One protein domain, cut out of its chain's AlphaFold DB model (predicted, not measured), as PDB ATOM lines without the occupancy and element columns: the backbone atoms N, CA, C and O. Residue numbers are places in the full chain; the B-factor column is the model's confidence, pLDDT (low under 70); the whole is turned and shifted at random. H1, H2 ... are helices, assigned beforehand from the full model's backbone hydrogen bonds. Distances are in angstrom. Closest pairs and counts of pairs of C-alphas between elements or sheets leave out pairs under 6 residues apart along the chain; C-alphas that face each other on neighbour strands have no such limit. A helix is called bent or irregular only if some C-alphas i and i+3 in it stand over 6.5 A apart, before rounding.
ATOM      1  N   LEU A   7     537.746 239.006 507.005       88.56
ATOM      2  CA  LEU A   7     537.274 240.314 507.467       88.56
ATOM      3  C   LEU A   7     537.661 241.464 506.529       88.56
ATOM      4  O   LEU A   7     536.924 242.443 506.459       88.56
ATOM      5  N   ASP A   8     538.769 241.341 505.797       86.25
ATOM      6  CA  ASP A   8     539.265 242.397 504.905       86.25
ATOM      7  C   ASP A   8     538.360 242.558 503.675       86.25
ATOM      8  O   ASP A   8     538.197 243.659 503.146       86.25
ATOM      9  N   ILE A   9     537.757 241.452 503.224       90.00
ATOM     10  CA  ILE A   9     536.879 241.414 502.049       90.00
ATOM     11  C   ILE A   9     535.391 241.453 502.408       90.00
ATOM     12  O   ILE A   9     534.564 241.815 501.575       90.00
ATOM     13  N   TYR A  10     535.041 241.111 503.652       90.81
ATOM     14  CA  TYR A  10     533.661 241.028 504.124       90.81
ATOM     15  C   TYR A  10     532.794 242.266 503.810       90.81
ATOM     16  O   TYR A  10     531.652 242.073 503.380       90.81
ATOM     17  N   PRO A  11     533.288 243.518 503.958       90.44
ATOM     18  CA  PRO A  11     532.497 244.716 503.667       90.44
ATOM     19  C   PRO A  11     532.059 244.847 502.205       90.44
ATOM     20  O   PRO A  11     531.055 245.497 501.938       90.44
ATOM     21  N   TYR A  12     532.803 244.235 501.281       90.06
ATOM     22  CA  TYR A  12     532.575 244.333 499.839       90.06
ATOM     23  C   TYR A  12     531.800 243.133 499.284       90.06
ATOM     24  O   TYR A  12     531.471 243.098 498.105       90.06
ATOM     25  N   LEU A  13     531.504 242.122 500.106       88.00
ATOM     26  CA  LEU A  13     530.672 241.008 499.665       88.00
ATOM     27  C   LEU A  13     529.217 241.473 499.501       88.00
ATOM     28  O   LEU A  13     528.659 242.042 500.443       88.00
ATOM     29  N   PRO A  14     528.562 241.185 498.365       84.38
ATOM     30  CA  PRO A  14     527.126 241.399 498.221       84.38
ATOM     31  C   PRO A  14     526.320 240.555 499.216       84.38
ATOM     32  O   PRO A  14     526.709 239.441 499.571       84.38
ATOM     33  N   ASP A  15     525.159 241.042 499.652       78.19
ATOM     34  CA  ASP A  15     524.286 240.277 500.564       78.19
ATOM     35  C   ASP A  15     523.626 239.075 499.868       78.19
ATOM     36  O   ASP A  15     523.235 238.098 500.505       78.19
ATOM     37  N   VAL A  16     523.570 239.104 498.534       80.50
ATOM     38  CA  VAL A  16     523.033 238.019 497.701       80.50
ATOM     39  C   VAL A  16     523.885 236.746 497.799       80.50
ATOM     40  O   VAL A  16     523.362 235.655 497.582       80.50
ATOM     41  N   CYS A  17     525.159 236.851 498.195       82.25
ATOM     42  CA  CYS A  17     526.097 235.728 498.285       82.25
ATOM     43  C   CYS A  17     525.572 234.554 499.117       82.25
ATOM     44  O   CYS A  17     525.781 233.402 498.740       82.25
ATOM     45  N   GLU A  18     524.853 234.825 500.210       84.06
ATOM     46  CA  GLU A  18     524.321 233.758 501.065       84.06
ATOM     47  C   GLU A  18     523.290 232.895 500.334       84.06
ATOM     48  O   GLU A  18     523.248 231.680 500.509       84.06
ATOM     49  N   LYS A  19     522.493 233.512 499.454       81.75
ATOM     50  CA  LYS A  19     521.515 232.799 498.626       81.75
ATOM     51  C   LYS A  19     522.187 231.977 497.529       81.75
ATOM     52  O   LYS A  19     521.695 230.905 497.206       81.75
ATOM     53  N   VAL A  20     523.289 232.475 496.963       83.75
ATOM     54  CA  VAL A  20     524.011 231.803 495.867       83.75
ATOM     55  C   VAL A  20     524.697 230.530 496.347       83.75
ATOM     56  O   VAL A  20     524.650 229.510 495.666       83.75
ATOM     57  N   TYR A  21     525.346 230.603 497.507       84.69
ATOM     58  CA  TYR A  21     526.193 229.526 498.014       84.69
ATOM     59  C   TYR A  21     525.518 228.682 499.100       84.69
ATOM     60  O   TYR A  21     526.026 227.620 499.435       84.69
ATOM     61  N   GLY A  22     524.375 229.116 499.648       85.25
ATOM     62  CA  GLY A  22     523.696 228.411 500.742       85.25
ATOM     63  C   GLY A  22     524.465 228.457 502.068       85.25
ATOM     64  O   GLY A  22     524.184 227.684 502.982       85.25
ATOM     65  N   GLU A  23     525.435 229.362 502.179       89.81
ATOM     66  CA  GLU A  23     526.356 229.499 503.302       89.81
ATOM     67  C   GLU A  23     526.336 230.933 503.832       89.81
ATOM     68  O   GLU A  23     526.003 231.877 503.118       89.81
ATOM     69  N   LYS A  24     526.732 231.128 505.094       91.25
ATOM     70  CA  LYS A  24     526.837 232.477 505.668       91.25
ATOM     71  C   LYS A  24     527.884 233.304 504.921       91.25
ATOM     72  O   LYS A  24     528.938 232.786 504.556       91.25
ATOM     73  N   LYS A  25     527.677 234.616 504.822       89.44
ATOM     74  CA  LYS A  25     528.566 235.567 504.129       89.44
ATOM     75  C   LYS A  25     530.022 235.477 504.595       89.44
ATOM     76  O   LYS A  25     530.941 235.569 503.791       89.44
ATOM     77  N   MET A  26     530.238 235.226 505.889       91.69
ATOM     78  CA  MET A  26     531.576 235.024 506.457       91.69
ATOM     79  C   MET A  26     532.246 233.721 505.985       91.69
ATOM     80  O   MET A  26     533.460 233.693 505.804       91.69
ATOM     81  N   ALA A  27     531.477 232.652 505.767       90.12
ATOM     82  CA  ALA A  27     532.000 231.409 505.202       90.12
ATOM     83  C   ALA A  27     532.388 231.612 503.732       90.12
ATOM     84  O   ALA A  27     533.499 231.264 503.350       90.12
ATOM     85  N   VAL A  28     531.547 232.301 502.948       90.12
ATOM     86  CA  VAL A  28     531.877 232.689 501.564       90.12
ATOM     87  C   VAL A  28     533.158 233.531 501.521       90.12
ATOM     88  O   VAL A  28     534.040 233.268 500.705       90.12
ATOM     89  N   ALA A  29     533.315 234.484 502.447       90.00
ATOM     90  CA  ALA A  29     534.545 235.260 502.587       90.00
ATOM     91  C   ALA A  29     535.768 234.364 502.857       90.00
ATOM     92  O   ALA A  29     536.813 234.508 502.223       90.00
ATOM     93  N   ALA A  30     535.639 233.400 503.771       89.06
ATOM     94  CA  ALA A  30     536.704 232.447 504.062       89.06
ATOM     95  C   ALA A  30     537.038 231.556 502.858       89.06
ATOM     96  O   ALA A  30     538.216 231.308 502.593       89.06
ATOM     97  N   HIS A  31     536.036 231.119 502.095       89.50
ATOM     98  CA  HIS A  31     536.225 230.314 500.890       89.50
ATOM     99  C   HIS A  31     536.903 231.088 499.756       89.50
ATOM    100  O   HIS A  31     537.758 230.519 499.083       89.50
ATOM    101  N   LEU A  32     536.615 232.381 499.591       87.62
ATOM    102  CA  LEU A  32     537.314 233.240 498.627       87.62
ATOM    103  C   LEU A  32     538.773 233.492 499.033       87.62
ATOM    104  O   LEU A  32     539.676 233.297 498.225       87.62
ATOM    105  N   VAL A  33     539.036 233.841 500.300       85.62
ATOM    106  CA  VAL A  33     540.412 234.064 500.796       85.62
ATOM    107  C   VAL A  33     541.242 232.778 500.785       85.62
ATOM    108  O   VAL A  33     542.449 232.819 500.580       85.62
ATOM    109  N   SER A  34     540.622 231.615 500.988       80.44
ATOM    110  CA  SER A  34     541.306 230.317 500.885       80.44
ATOM    111  C   SER A  34     541.337 229.741 499.465       80.44
ATOM    112  O   SER A  34     541.851 228.637 499.289       80.44
ATOM    113  N   ARG A  35     540.802 230.475 498.475       83.56
ATOM    114  CA  ARG A  35     540.663 230.070 497.066       83.56
ATOM    115  C   ARG A  35     539.946 228.734 496.855       83.56
ATOM    116  O   ARG A  35     540.186 228.034 495.878       83.56
ATOM    117  N   VAL A  36     539.050 228.380 497.772       83.69
ATOM    118  CA  VAL A  36     538.087 227.290 497.564       83.69
ATOM    119  C   VAL A  36     537.061 227.700 496.506       83.69
ATOM    120  O   VAL A  36     536.642 226.869 495.708       83.69
ATOM    121  N   TYR A  37     536.692 228.983 496.477       86.25
ATOM    122  CA  TYR A  37     535.923 229.583 495.390       86.25
ATOM    123  C   TYR A  37     536.840 230.472 494.552       86.25
ATOM    124  O   TYR A  37     537.571 231.295 495.109       86.25
ATOM    125  N   SER A  38     536.792 230.316 493.228       84.38
ATOM    126  CA  SER A  38     537.444 231.253 492.315       84.38
ATOM    127  C   SER A  38     536.684 232.584 492.336       84.38
ATOM    128  O   SER A  38     535.455 232.620 492.482       84.38
ATOM    129  N   PHE A  39     537.414 233.695 492.224       86.12
ATOM    130  CA  PHE A  39     536.777 235.007 492.134       86.12
ATOM    131  C   PHE A  39     535.993 235.158 490.821       86.12
ATOM    132  O   PHE A  39     534.938 235.783 490.814       86.12
ATOM    133  N   GLU A  40     536.469 234.541 489.741       83.50
ATOM    134  CA  GLU A  40     535.824 234.548 488.426       83.50
ATOM    135  C   GLU A  40     534.436 233.899 488.494       83.50
ATOM    136  O   GLU A  40     533.445 234.594 488.264       83.50
ATOM    137  N   ASP A  41     534.331 232.646 488.956       84.88
ATOM    138  CA  ASP A  41     533.036 231.956 489.099       84.88
ATOM    139  C   ASP A  41     532.108 232.698 490.065       84.88
ATOM    140  O   ASP A  41     530.891 232.759 489.871       84.88
ATOM    141  N   PHE A  42     532.675 233.257 491.137       87.88
ATOM    142  CA  PHE A  42     531.932 234.076 492.085       87.88
ATOM    143  C   PHE A  42     531.349 235.320 491.411       87.88
ATOM    144  O   PHE A  42     530.148 235.578 491.521       87.88
ATOM    145  N   SER A  43     532.172 236.065 490.676       85.88
ATOM    146  CA  SER A  43     531.766 237.279 489.973       85.88
ATOM    147  C   SER A  43     530.711 236.987 488.906       85.88
ATOM    148  O   SER A  43     529.723 237.721 488.813       85.88
ATOM    149  N   GLU A  44     530.839 235.878 488.173       85.75
ATOM    150  CA  GLU A  44     529.870 235.453 487.165       85.75
ATOM    151  C   GLU A  44     528.524 235.091 487.790       85.75
ATOM    152  O   GLU A  44     527.488 235.578 487.332       85.75
ATOM    153  N   LYS A  45     528.515 234.298 488.870       86.38
ATOM    154  CA  LYS A  45     527.277 233.913 489.571       86.38
ATOM    155  C   LYS A  45     526.546 235.119 490.152       86.38
ATOM    156  O   LYS A  45     525.323 235.204 490.045       86.38
ATOM    157  N   ILE A  46     527.284 236.059 490.743       84.44
ATOM    158  CA  ILE A  46     526.708 237.302 491.267       84.44
ATOM    159  C   ILE A  46     526.150 238.153 490.124       84.44
ATOM    160  O   ILE A  46     524.997 238.574 490.188       84.44
ATOM    161  N   THR A  47     526.913 238.339 489.048       83.12
ATOM    162  CA  THR A  47     526.484 239.140 487.890       83.12
ATOM    163  C   THR A  47     525.275 238.520 487.184       83.12
ATOM    164  O   THR A  47     524.377 239.241 486.747       83.12
ATOM    165  N   ALA A  48     525.198 237.190 487.099       81.56
ATOM    166  CA  ALA A  48     524.079 236.473 486.491       81.56
ATOM    167  C   ALA A  48     522.755 236.702 487.237       81.56
ATOM    168  O   ALA A  48     521.719 236.851 486.594       81.56
ATOM    169  N   LEU A  49     522.790 236.788 488.569       74.94
ATOM    170  CA  LEU A  49     521.611 237.087 489.393       74.94
ATOM    171  C   LEU A  49     521.162 238.547 489.304       74.94
ATOM    172  O   LEU A  49     520.026 238.859 489.654       74.94
ATOM    173  N   MET A  50     522.044 239.430 488.837       68.50
ATOM    174  CA  MET A  50     521.768 240.851 488.630       68.50
ATOM    175  C   MET A  50     521.310 241.185 487.205       68.50
ATOM    176  O   MET A  50     521.089 242.359 486.900       68.50
ATOM    177  N   LYS A  51     521.184 240.193 486.313       65.50
ATOM    178  CA  LYS A  51     520.567 240.398 484.996       65.50
ATOM    179  C   LYS A  51     519.057 240.552 485.186       65.50
ATOM    180  O   LYS A  51     518.388 239.619 485.617       65.50
ATOM    181  N   ASP A  52     518.542 241.740 484.879       57.50
ATOM    182  CA  ASP A  52     517.105 242.017 484.911       57.50
ATOM    183  C   ASP A  52     516.345 241.122 483.924       57.50
ATOM    184  O   ASP A  52     516.769 240.940 482.782       57.50
ATOM    185  N   ASP A  53     515.185 240.615 484.346       57.16
ATOM    186  CA  ASP A  53     514.196 240.062 483.426       57.16
ATOM    187  C   ASP A  53     513.423 241.237 482.794       57.16
ATOM    188  O   ASP A  53     512.675 241.928 483.504       57.16
ATOM    189  N   PRO A  54     513.579 241.498 481.480       52.94
ATOM    190  CA  PRO A  54     512.905 242.605 480.805       52.94
ATOM    191  C   PRO A  54     511.374 242.459 480.780       52.94
ATOM    192  O   PRO A  54     510.684 243.417 480.432       52.94
ATOM    193  N   SER A  55     510.829 241.299 481.168       51.59
ATOM    194  CA  SER A  55     509.387 241.070 481.329       51.59
ATOM    195  C   SER A  55     508.839 241.435 482.718       51.59
ATOM    196  O   SER A  55     507.624 241.418 482.929       51.59
ATOM    197  N   SER A  56     509.704 241.807 483.669       56.81
ATOM    198  CA  SER A  56     509.270 242.216 485.004       56.81
ATOM    199  C   SER A  56     508.615 243.602 484.945       56.81
ATOM    200  O   SER A  56     509.241 244.601 484.592       56.81
ATOM    201  N   GLY A  57     507.320 243.680 485.268       55.50
ATOM    202  CA  GLY A  57     506.515 244.911 485.294       55.50
ATOM    203  C   GLY A  57     506.904 245.908 486.398       55.50
ATOM    204  O   GLY A  57     506.020 246.466 487.042       55.50
ATOM    205  N   LYS A  58     508.206 246.097 486.642       63.31
ATOM    206  CA  LYS A  58     508.780 246.990 487.655       63.31
ATOM    207  C   LYS A  58     508.496 248.453 487.319       63.31
ATOM    208  O   LYS A  58     508.654 248.878 486.169       63.31
ATOM    209  N   THR A  59     508.127 249.212 488.343       68.75
ATOM    210  CA  THR A  59     507.921 250.667 488.296       68.75
ATOM    211  C   THR A  59     509.239 251.424 488.079       68.75
ATOM    212  O   THR A  59     510.322 250.889 488.310       68.75
ATOM    213  N   GLU A  60     509.173 252.683 487.632       64.25
ATOM    214  CA  GLU A  60     510.364 253.505 487.339       64.25
ATOM    215  C   GLU A  60     511.279 253.694 488.567       64.25
ATOM    216  O   GLU A  60     512.502 253.624 488.460       64.25
ATOM    217  N   GLU A  61     510.702 253.834 489.764       64.19
ATOM    218  CA  GLU A  61     511.458 253.940 491.021       64.19
ATOM    219  C   GLU A  61     512.191 252.636 491.389       64.19
ATOM    220  O   GLU A  61     513.296 252.669 491.935       64.19
ATOM    221  N   GLU A  62     511.606 251.476 491.077       64.50
ATOM    222  CA  GLU A  62     512.236 250.167 491.295       64.50
ATOM    223  C   GLU A  62     513.387 249.927 490.315       64.50
ATOM    224  O   GLU A  62     514.396 249.322 490.687       64.50
ATOM    225  N   ARG A  63     513.280 250.444 489.085       63.53
ATOM    226  CA  ARG A  63     514.356 250.391 488.083       63.53
ATOM    227  C   ARG A  63     515.563 251.224 488.511       63.53
ATOM    228  O   ARG A  63     516.682 250.724 488.452       63.53
ATOM    229  N   ILE A  64     515.341 252.440 489.019       66.69
ATOM    230  CA  ILE A  64     516.418 253.320 489.510       66.69
ATOM    231  C   ILE A  64     517.156 252.686 490.700       66.69
ATOM    232  O   ILE A  64     518.382 252.629 490.693       66.69
ATOM    233  N   LYS A  65     516.430 252.135 491.684       71.06
ATOM    234  CA  LYS A  65     517.049 251.429 492.823       71.06
ATOM    235  C   LYS A  65     517.844 250.195 492.395       71.06
ATOM    236  O   LYS A  65     518.940 249.973 492.902       71.06
ATOM    237  N   THR A  66     517.311 249.418 491.449       72.00
ATOM    238  CA  THR A  66     518.005 248.237 490.908       72.00
ATOM    239  C   THR A  66     519.318 248.647 490.233       72.00
ATOM    240  O   THR A  66     520.343 248.002 490.435       72.00
ATOM    241  N   GLU A  67     519.328 249.750 489.484       73.75
ATOM    242  CA  GLU A  67     520.532 250.241 488.809       73.75
ATOM    243  C   GLU A  67     521.588 250.793 489.789       73.75
ATOM    244  O   GLU A  67     522.778 250.506 489.642       73.75
ATOM    245  N   GLU A  68     521.183 251.513 490.841       77.56
ATOM    246  CA  GLU A  68     522.099 251.965 491.903       77.56
ATOM    247  C   GLU A  68     522.771 250.788 492.635       77.56
ATOM    248  O   GLU A  68     523.980 250.814 492.900       77.56
ATOM    249  N   GLU A  69     522.014 249.728 492.930       78.50
ATOM    250  CA  GLU A  69     522.534 248.497 493.539       78.50
ATOM    251  C   GLU A  69     523.517 247.758 492.617       78.50
ATOM    252  O   GLU A  69     524.527 247.226 493.099       78.50
ATOM    253  N   ARG A  70     523.274 247.765 491.299       78.56
ATOM    254  CA  ARG A  70     524.184 247.188 490.294       78.56
ATOM    255  C   ARG A  70     525.505 247.944 490.241       78.56
ATOM    256  O   ARG A  70     526.553 247.322 490.395       78.56
ATOM    257  N   ILE A  71     525.472 249.274 490.139       83.00
ATOM    258  CA  ILE A  71     526.685 250.114 490.116       83.00
ATOM    259  C   ILE A  71     527.510 249.924 491.395       83.00
ATOM    260  O   ILE A  71     528.740 249.807 491.344       83.00
ATOM    261  N   LYS A  72     526.848 249.876 492.558       85.69
ATOM    262  CA  LYS A  72     527.520 249.604 493.833       85.69
ATOM    263  C   LYS A  72     528.188 248.229 493.822       85.69
ATOM    264  O   LYS A  72     529.359 248.122 494.174       85.69
ATOM    265  N   THR A  73     527.470 247.203 493.375       84.06
ATOM    266  CA  THR A  73     527.985 245.830 493.337       84.06
ATOM    267  C   THR A  73     529.146 245.682 492.363       84.06
ATOM    268  O   THR A  73     530.140 245.056 492.709       84.06
ATOM    269  N   GLU A  74     529.100 246.312 491.190       85.06
ATOM    270  CA  GLU A  74     530.233 246.335 490.256       85.06
ATOM    271  C   GLU A  74     531.478 246.979 490.879       85.06
ATOM    272  O   GLU A  74     532.595 246.481 490.715       85.06
ATOM    273  N   LYS A  75     531.306 248.077 491.624       87.50
ATOM    274  CA  LYS A  75     532.407 248.735 492.338       87.50
ATOM    275  C   LYS A  75     532.981 247.845 493.442       87.50
ATOM    276  O   LYS A  75     534.203 247.766 493.578       87.50
ATOM    277  N   ASP A  76     532.118 247.188 494.209       88.88
ATOM    278  CA  ASP A  76     532.516 246.278 495.281       88.88
ATOM    279  C   ASP A  76     533.219 245.031 494.719       88.88
ATOM    280  O   ASP A  76     534.278 244.656 495.220       88.88
ATOM    281  N   LEU A  77     532.728 244.462 493.610       87.38
ATOM    282  CA  LEU A  77     533.379 243.367 492.884       87.38
ATOM    283  C   LEU A  77     534.772 243.766 492.389       87.38
ATOM    284  O   LEU A  77     535.725 243.036 492.640       87.38
ATOM    285  N   ARG A  78     534.941 244.948 491.782       86.50
ATOM    286  CA  ARG A  78     536.279 245.443 491.396       86.50
ATOM    287  C   ARG A  78     537.215 245.572 492.594       86.50
ATOM    288  O   ARG A  78     538.415 245.325 492.481       86.50
ATOM    289  N   LYS A  79     536.687 245.978 493.754       87.25
ATOM    290  CA  LYS A  79     537.503 246.085 494.964       87.25
ATOM    291  C   LYS A  79     537.876 244.714 495.518       87.25
ATOM    292  O   LYS A  79     539.019 244.531 495.934       87.25
ATOM    293  N   LEU A  80     536.945 243.763 495.498       87.62
ATOM    294  CA  LEU A  80     537.199 242.368 495.847       87.62
ATOM    295  C   LEU A  80     538.268 241.758 494.945       87.62
ATOM    296  O   LEU A  80     539.211 241.174 495.469       87.62
ATOM    297  N   GLU A  81     538.170 241.958 493.632       86.00
ATOM    298  CA  GLU A  81     539.159 241.506 492.652       86.00
ATOM    299  C   GLU A  81     540.558 242.020 493.006       86.00
ATOM    300  O   GLU A  81     541.513 241.254 493.091       86.00
ATOM    301  N   GLU A  82     540.685 243.314 493.312       83.62
ATOM    302  CA  GLU A  82     541.963 243.920 493.693       83.62
ATOM    303  C   GLU A  82     542.531 243.343 495.005       83.62
ATOM    304  O   GLU A  82     543.749 243.201 495.159       83.62
ATOM    305  N   LEU A  83     541.662 243.047 495.975       84.88
ATOM    306  CA  LEU A  83     542.055 242.512 497.279       84.88
ATOM    307  C   LEU A  83     542.432 241.029 497.208       84.88
ATOM    308  O   LEU A  83     543.370 240.604 497.890       84.88
ATOM    309  N   LEU A  84     541.726 240.268 496.376       85.62
ATOM    310  CA  LEU A  84     541.922 238.839 496.139       85.62
ATOM    311  C   LEU A  84     542.953 238.556 495.043       85.62
ATOM    312  O   LEU A  84     543.373 237.412 494.894       85.62
ATOM    313  N   ALA A  85     543.422 239.578 494.323       84.38
ATOM    314  CA  ALA A  85     544.475 239.413 493.334       84.38
ATOM    315  C   ALA A  85     545.743 238.833 493.991       84.38
ATOM    316  O   ALA A  85     546.215 239.360 495.014       84.38
TER     317      ALA A  85
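AT A GLANCE: This is residues 7 to 85 of the 550 residues of the protein "Acetyl-CoA decarbonylase/synthase complex subunit gamma" of Methanosarcinaceae archaeon (UniProt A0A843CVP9). The model is a lopsided helical hairpin, in which the long helix H5 and the shorter H4 run side by side in opposite ways, joined by a loop of residues 50 to 59 at one end. The three short helices H1, H2 and H3 gather over one side of this hairpin, H1 on the later part of H5 and H2 on H4, with H3 packing on both H1 and H2. The printed part has 79 residues, with five named helices in the order H1 to H5 and no named strand, and its class is all helix. It is only just compact, close to loose, with a radius of gyration of the C-alphas of 13.5 A, and it is elongated, spanning 41 by 23 by 18 A.

IN THESE COORDINATES: Find C-alpha 7 at (537.274, 240.314, 507.467), where H1, residues 7 to 12, begins; it is irregular, with C-alphas 8 and 11 lying 7.3 A apart. Next come H2, residues 17 to 21, and H3, residues 25 to 33, which is 12.4 A long. Look then for C-alpha 39 at (536.777, 235.007, 492.134), from which H4, residues 39 to 49, runs 15.6 A. H5, residues 60 to 84, is the longest helix at 35.9 A and ends with C-alpha 84 at (541.922, 238.839, 496.139).

HOW THE PARTS SIT: H1 touches H5, with the closest C-alphas, those of Tyr 12 and Asp 76, 5.0 A apart, at a shallow tilt of 28 degrees, opposite ways. H5 touches H1 with residues 76 to 83 alone. H1 touches H3 at Tyr 10 and Ala 29, whose C-alphas are the closest at 6.0 A, and their steep tilt of 68 degrees is only just short of about perpendicular. H3 touches H2, the closest C-alphas being those of Lys 25 and Glu 18 at 5.5 A. H2 only just touches H4, with 3 pairs of C-alphas within 8 A, the closest those of Cys 17 and Ile 46 at 7.2 A. H4 and H5 are a helical hairpin at a shallow tilt of 5 degrees, opposite ways; they only just touch, with 3 pairs, the closest C-alphas being those of Ser 43 and Leu 77 at 6.9 A, and H5 does so with residues 77 to 84 alone. H1 and H4 are apart, and so are H2 and H5. In the backbones of H2, H3, H4 and H5 every O i to N i+4 pair is within hydrogen-bond range; in H1 0 of 2 are, beside 1 of 3 O i to N i+3 pairs.

THE WHOLE: The two C-alphas farthest apart, those of Ser 34 and Thr 59, are 41.1 A apart. The printed part has no cut; its first three links are tight, and that from H4 to H5, 10 residues, is short but not tight. Look at residues 50 to 64 for the low confidence, pLDDT under 70; the mean of the printed part is 80.4.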